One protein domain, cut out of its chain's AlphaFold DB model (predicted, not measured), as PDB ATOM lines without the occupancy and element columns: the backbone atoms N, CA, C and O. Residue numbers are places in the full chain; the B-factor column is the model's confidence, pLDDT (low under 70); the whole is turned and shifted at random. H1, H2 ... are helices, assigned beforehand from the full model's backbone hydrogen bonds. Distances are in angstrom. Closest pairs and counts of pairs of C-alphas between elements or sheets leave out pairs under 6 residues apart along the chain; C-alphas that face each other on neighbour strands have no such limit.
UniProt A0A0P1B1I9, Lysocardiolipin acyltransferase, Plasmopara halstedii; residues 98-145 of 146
ATOM      1  N   TRP A  98     -19.610  11.538 -26.224       76.12
ATOM      2  CA  TRP A  98     -20.429  12.728 -25.994       76.12
ATOM      3  C   TRP A  98     -21.931  12.444 -25.906       76.12
ATOM      4  O   TRP A  98     -22.605  13.017 -25.054       76.12
ATOM      5  N   SER A  99     -22.455  11.520 -26.715       79.44
ATOM      6  CA  SER A  99     -23.875  11.149 -26.689       79.44
ATOM      7  C   SER A  99     -24.278  10.430 -25.399       79.44
ATOM      8  O   SER A  99     -25.462  10.402 -25.081       79.44
ATOM      9  N   LEU A 100     -23.319   9.849 -24.671       78.19
ATOM     10  CA  LEU A 100     -23.556   9.166 -23.399       78.19
ATOM     11  C   LEU A 100     -23.234  10.061 -22.194       78.19
ATOM     12  O   LEU A 100     -23.946  10.035 -21.196       78.19
ATOM     13  N   VAL A 101     -22.181  10.878 -22.284       87.44
ATOM     14  CA  VAL A 101     -21.739  11.734 -21.172       87.44
ATOM     15  C   VAL A 101     -22.692  12.902 -20.946       87.44
ATOM     16  O   VAL A 101     -23.035  13.178 -19.803       87.44
ATOM     17  N   VAL A 102     -23.161  13.567 -22.006       91.81
ATOM     18  CA  VAL A 102     -24.051  14.736 -21.888       91.81
ATOM     19  C   VAL A 102     -25.323  14.442 -21.084       91.81
ATOM     20  O   VAL A 102     -25.562  15.162 -20.114       91.81
ATOM     21  N   PRO A 103     -26.126  13.402 -21.397       90.62
ATOM     22  CA  PRO A 103     -27.340  13.132 -20.630       90.62
ATOM     23  C   PRO A 103     -27.035  12.768 -19.174       90.62
ATOM     24  O   PRO A 103     -27.725  13.249 -18.278       90.62
ATOM     25  N   CYS A 104     -25.970  12.001 -18.915       85.19
ATOM     26  CA  CYS A 104     -25.541  11.681 -17.553       85.19
ATOM     27  C   CYS A 104     -25.148  12.938 -16.770       85.19
ATOM     28  O   CYS A 104     -25.566  13.102 -15.624       85.19
ATOM     29  N   THR A 105     -24.379  13.846 -17.369       92.25
ATOM     30  CA  THR A 105     -23.957  15.092 -16.716       92.25
ATOM     31  C   THR A 105     -25.140  16.019 -16.456       92.25
ATOM     32  O   THR A 105     -25.255  16.553 -15.357       92.25
ATOM     33  N   VAL A 106     -26.055  16.175 -17.421       94.56
ATOM     34  CA  VAL A 106     -27.269  16.995 -17.257       94.56
ATOM     35  C   VAL A 106     -28.170  16.424 -16.166       94.56
ATOM     36  O   VAL A 106     -28.623  17.170 -15.300       94.56
ATOM     37  N   PHE A 107     -28.385  15.107 -16.160       94.25
ATOM     38  CA  PHE A 107     -29.173  14.430 -15.131       94.25
ATOM     39  C   PHE A 107     -28.571  14.625 -13.734       94.25
ATOM     40  O   PHE A 107     -29.280  15.008 -12.807       94.25
ATOM     41  N   ASN A 108     -27.254  14.440 -13.589       90.44
ATOM     42  CA  ASN A 108     -26.571  14.663 -12.315       90.44
ATOM     43  C   ASN A 108     -26.643  16.131 -11.874       90.44
ATOM     44  O   ASN A 108     -26.924  16.406 -10.710       90.44
ATOM     45  N   LEU A 109     -26.443  17.083 -12.789       95.44
ATOM     46  CA  LEU A 109     -26.522  18.508 -12.471       95.44
ATOM     47  C   LEU A 109     -27.938  18.912 -12.034       95.44
ATOM     48  O   LEU A 109     -28.091  19.658 -11.066       95.44
ATOM     49  N   MET A 110     -28.969  18.382 -12.700       95.00
ATOM     50  CA  MET A 110     -30.369  18.569 -12.314       95.00
ATOM     51  C   MET A 110     -30.635  18.002 -10.916       95.00
ATOM     52  O   MET A 110     -31.224  18.690 -10.083       95.00
ATOM     53  N   LEU A 111     -30.170  16.779 -10.639       91.56
ATOM     54  CA  LEU A 111     -30.337  16.123  -9.343       91.56
ATOM     55  C   LEU A 111     -29.671  16.932  -8.218       91.56
ATOM     56  O   LEU A 111     -30.297  17.191  -7.191       91.56
ATOM     57  N   CYS A 112     -28.440  17.404  -8.441       91.00
ATOM     58  CA  CYS A 112     -27.733  18.290  -7.516       91.00
ATOM     59  C   CYS A 112     -28.485  19.611  -7.299       91.00
ATOM     60  O   CYS A 112     -28.617  20.062  -6.164       91.00
ATOM     61  N   GLY A 113     -29.020  20.217  -8.363       91.38
ATOM     62  CA  GLY A 113     -29.805  21.451  -8.277       91.38
ATOM     63  C   GLY A 113     -31.089  21.285  -7.458       91.38
ATOM     64  O   GLY A 113     -31.374  22.109  -6.590       91.38
ATOM     65  N   VAL A 114     -31.832  20.193  -7.673       89.94
ATOM     66  CA  VAL A 114     -33.038  19.861  -6.893       89.94
ATOM     67  C   VAL A 114     -32.688  19.604  -5.428       89.94
ATOM     68  O   VAL A 114     -33.363  20.125  -4.542       89.94
ATOM     69  N   ALA A 115     -31.613  18.859  -5.159       85.44
ATOM     70  CA  ALA A 115     -31.149  18.612  -3.796       85.44
ATOM     71  C   ALA A 115     -30.794  19.921  -3.068       85.44
ATOM     72  O   ALA A 115     -31.252  20.143  -1.949       85.44
ATOM     73  N   LEU A 116     -30.054  20.826  -3.720       88.25
ATOM     74  CA  LEU A 116     -29.727  22.147  -3.172       88.25
ATOM     75  C   LEU A 116     -30.978  23.004  -2.941       88.25
ATOM     76  O   LEU A 116     -31.101  23.645  -1.899       88.25
ATOM     77  N   TYR A 117     -31.933  22.992  -3.873       88.06
ATOM     78  CA  TYR A 117     -33.197  23.712  -3.720       88.06
ATOM     79  C   TYR A 117     -33.998  23.219  -2.505       88.06
ATOM     80  O   TYR A 117     -34.471  24.033  -1.708       88.06
ATOM     81  N   LEU A 118     -34.111  21.899  -2.329       85.38
ATOM     82  CA  LEU A 118     -34.797  21.290  -1.185       85.38
ATOM     83  C   LEU A 118     -34.087  21.593   0.140       85.38
ATOM     84  O   LEU A 118     -34.765  21.879   1.126       85.38
ATOM     85  N   LEU A 119     -32.748  21.599   0.150       83.25
ATOM     86  CA  LEU A 119     -31.945  21.993   1.314       83.25
ATOM     87  C   LEU A 119     -32.197  23.447   1.732       83.25
ATOM     88  O   LEU A 119     -32.312  23.726   2.921       83.25
ATOM     89  N   ILE A 120     -32.310  24.371   0.771       82.62
ATOM     90  CA  ILE A 120     -32.530  25.798   1.056       82.62
ATOM     91  C   ILE A 120     -33.977  26.066   1.487       82.62
ATOM     92  O   ILE A 120     -34.223  26.894   2.361       82.62
ATOM     93  N   LYS A 121     -34.955  25.394   0.866       86.12
ATOM     94  CA  LYS A 121     -36.379  25.630   1.146       86.12
ATOM     95  C   LYS A 121     -36.893  24.915   2.387       86.12
ATOM     96  O   LYS A 121     -37.828  25.420   3.004       86.12
ATOM     97  N   SER A 122     -36.327  23.761   2.738       83.12
ATOM     98  CA  SER A 122     -36.803  22.952   3.858       83.12
ATOM     99  C   SER A 122     -35.697  22.723   4.894       83.12
ATOM    100  O   SER A 122     -34.887  21.802   4.744       83.12
ATOM    101  N   PRO A 123     -35.673  23.499   5.996       77.81
ATOM    102  CA  PRO A 123     -34.688  23.318   7.065       77.81
ATOM    103  C   PRO A 123     -34.798  21.938   7.737       77.81
ATOM    104  O   PRO A 123     -33.807  21.404   8.234       77.81
ATOM    105  N   HIS A 124     -35.977  21.309   7.692       80.56
ATOM    106  CA  HIS A 124     -36.192  19.947   8.186       80.56
ATOM    107  C   HIS A 124     -35.464  18.893   7.344       80.56
ATOM    108  O   HIS A 124     -34.918  17.941   7.896       80.56
ATOM    109  N   VAL A 125     -35.408  19.078   6.019       81.12
ATOM    110  CA  VAL A 125     -34.690  18.171   5.107       81.12
ATOM    111  C   VAL A 125     -33.182  18.294   5.315       81.12
ATOM    112  O   VAL A 125     -32.495  17.279   5.384       81.12
ATOM    113  N   ALA A 126     -32.673  19.514   5.507       77.44
ATOM    114  CA  ALA A 126     -31.268  19.732   5.849       77.44
ATOM    115  C   ALA A 126     -30.886  19.075   7.187       77.44
ATOM    116  O   ALA A 126     -29.869  18.386   7.269       77.44
ATOM    117  N   CYS A 127     -31.731  19.222   8.211       81.25
ATOM    118  CA  CYS A 127     -31.525  18.591   9.513       81.25
ATOM    119  C   CYS A 127     -31.550  17.057   9.418       81.25
ATOM    120  O   CYS A 127     -30.647  16.398   9.928       81.25
ATOM    121  N   PHE A 128     -32.523  16.483   8.704       86.31
ATOM    122  CA  PHE A 128     -32.616  15.035   8.500       86.31
ATOM    123  C   PHE A 128     -31.391  14.470   7.768       86.31
ATOM    124  O   PHE A 128     -30.817  13.472   8.207       86.31
ATOM    125  N   ILE A 129     -30.944  15.131   6.694       83.06
ATOM    126  CA  ILE A 129     -29.748  14.724   5.944       83.06
ATOM    127  C   ILE A 129     -28.508  14.768   6.844       83.06
ATOM    128  O   ILE A 129     -27.747  13.802   6.867       83.06
ATOM    129  N   PHE A 130     -28.333  15.830   7.633       83.50
ATOM    130  CA  PHE A 130     -27.199  15.970   8.548       83.50
ATOM    131  C   PHE A 130     -27.196  14.912   9.664       83.50
ATOM    132  O   PHE A 130     -26.163  14.311   9.950       83.50
ATOM    133  N   VAL A 131     -28.357  14.628  10.263       89.31
ATOM    134  CA  VAL A 131     -28.491  13.567  11.277       89.31
ATOM    135  C   VAL A 131     -28.192  12.196  10.667       89.31
ATOM    136  O   VAL A 131     -27.471  11.401  11.268       89.31
ATOM    137  N   SER A 132     -28.690  11.927   9.456       84.38
ATOM    138  CA  SER A 132     -28.437  10.660   8.763       84.38
ATOM    139  C   SER A 132     -26.958  10.464   8.407       84.38
ATOM    140  O   SER A 132     -26.441   9.360   8.569       84.38
ATOM    141  N   SER A 133     -26.248  11.522   7.988       85.31
ATOM    142  CA  SER A 133     -24.824  11.425   7.652       85.31
ATOM    143  C   SER A 133     -23.965  11.210   8.896       85.31
ATOM    144  O   SER A 133     -23.090  10.348   8.878       85.31
ATOM    145  N   ALA A 134     -24.262  11.906   9.997       87.06
ATOM    146  CA  ALA A 134     -23.588  11.708  11.275       87.06
ATOM    147  C   ALA A 134     -23.802  10.284  11.815       87.06
ATOM    148  O   ALA A 134     -22.841   9.632  12.222       87.06
ATOM    149  N   ALA A 135     -25.033   9.765  11.751       90.81
ATOM    150  CA  ALA A 135     -25.335   8.389  12.144       90.81
ATOM    151  C   ALA A 135     -24.569   7.365  11.289       90.81
ATOM    152  O   ALA A 135     -23.971   6.438  11.831       90.81
ATOM    153  N   LEU A 136     -24.519   7.557   9.965       87.69
ATOM    154  CA  LEU A 136     -23.756   6.690   9.062       87.69
ATOM    155  C   LEU A 136     -22.249   6.745   9.334       87.69
ATOM    156  O   LEU A 136     -21.613   5.695   9.349       87.69
ATOM    157  N   SER A 137     -21.678   7.922   9.597       86.88
ATOM    158  CA  SER A 137     -20.260   8.050   9.960       86.88
ATOM    159  C   SER A 137     -19.931   7.358  11.284       86.88
ATOM    160  O   SER A 137     -18.880   6.730  11.387       86.88
ATOM    161  N   ILE A 138     -20.829   7.411  12.273       88.12
ATOM    162  CA  ILE A 138     -20.669   6.686  13.543       88.12
ATOM    163  C   ILE A 138     -20.725   5.170  13.304       88.12
ATOM    164  O   ILE A 138     -19.844   4.450  13.765       88.12
ATOM    165  N   ILE A 139     -21.703   4.686  12.531       87.88
ATOM    166  CA  ILE A 139     -21.837   3.260  12.187       87.88
ATOM    167  C   ILE A 139     -20.606   2.761  11.418       87.88
ATOM    168  O   ILE A 139     -20.105   1.671  11.680       87.88
ATOM    169  N   GLN A 140     -20.087   3.558  10.482       84.12
ATOM    170  CA  GLN A 140     -18.859   3.234   9.758       84.12
ATOM    171  C   GLN A 140     -17.648   3.188  10.693       84.12
ATOM    172  O   GLN A 140     -16.877   2.239  10.620       84.12
ATOM    173  N   ALA A 141     -17.494   4.165  11.591       83.62
ATOM    174  CA  ALA A 141     -16.394   4.185  12.553       83.62
ATOM    175  C   ALA A 141     -16.405   2.962  13.485       83.62
ATOM    176  O   ALA A 141     -15.344   2.465  13.842       83.62
ATOM    177  N   TRP A 142     -17.590   2.454  13.833       82.50
ATOM    178  CA  TRP A 142     -17.735   1.231  14.622       82.50
ATOM    179  C   TRP A 142     -17.398  -0.020  13.804       82.50
ATOM    180  O   TRP A 142     -16.648  -0.863  14.271       82.50
ATOM    181  N   ASN A 143     -17.868  -0.111  12.557       81.94
ATOM    182  CA  ASN A 143     -17.591  -1.264  11.692       81.94
ATOM    183  C   ASN A 143     -16.132  -1.363  11.203       81.94
ATOM    184  O   ASN A 143     -15.728  -2.435  10.767       81.94
ATOM    185  N   PHE A 144     -15.367  -0.265  11.204       73.69
ATOM    186  CA  PHE A 144     -13.942  -0.246  10.827       73.69
ATOM    187  C   PHE A 144     -12.988  -0.216  12.036       73.69
ATOM    188  O   PHE A 144     -11.773  -0.204  11.839       73.69
ATOM    189  N   GLY A 145     -13.523  -0.127  13.258       62.00
ATOM    190  CA  GLY A 145     -12.757  -0.049  14.505       62.00
ATOM    191  C   GLY A 145     -12.483  -1.394  15.189       62.00
ATOM    192  O   GLY A 145     -11.715  -1.402  16.149       62.00
TER     193      GLY A 145
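What this domain is: This is residues 98 to 145 of the 146 residues of the protein "Lysocardiolipin acyltransferase" of Plasmopara halstedii (UniProt A0A0P1B1I9). Two long helices, H1 and then H2, meet near their ends in a wide, flat V, with a sharp turn of one residue at its point and both arms sticking out free at residues 98 to 114 and 130 to 145. The printed part has 48 residues with these two named helices and no named strand, and its class is all helix. It is extended, with a radius of gyration of the C-alphas of 15.6 A and spans of 44 by 30 by 7 A.

Where its parts are: Find C-alpha 98 at (-20.429, 12.728, -25.994); from there H1, residues 98 to 121, runs 34.0 A to C-alpha 121 at (-36.379, 25.630, 1.146). Past Ser 122, H2, residues 123 to 143, runs 30.3 A to C-alpha 143 at (-17.591, -1.264, 11.692).

How they stand to each other: Look at residues 118 to 120 of H1 and 125 to 126 of H2: there the helices touch only at the corner, the closest C-alphas being those of Leu 119 and Ala 126, 5.1 A apart. They run opposite ways at a steep tilt of 69 degrees, only just short of about perpendicular. In H2 every O i to N i+4 pair is within hydrogen-bond range; in H1, 18 of 20 are.

The domain as a whole: The two farthest C-alphas, those of Ser 99 and Gly 145, are 44.1 A apart. The printed part has no cut, and the link from H1 to H2 is tight. Mean pLDDT of the printed part is 85.5; residue 145 is under 70.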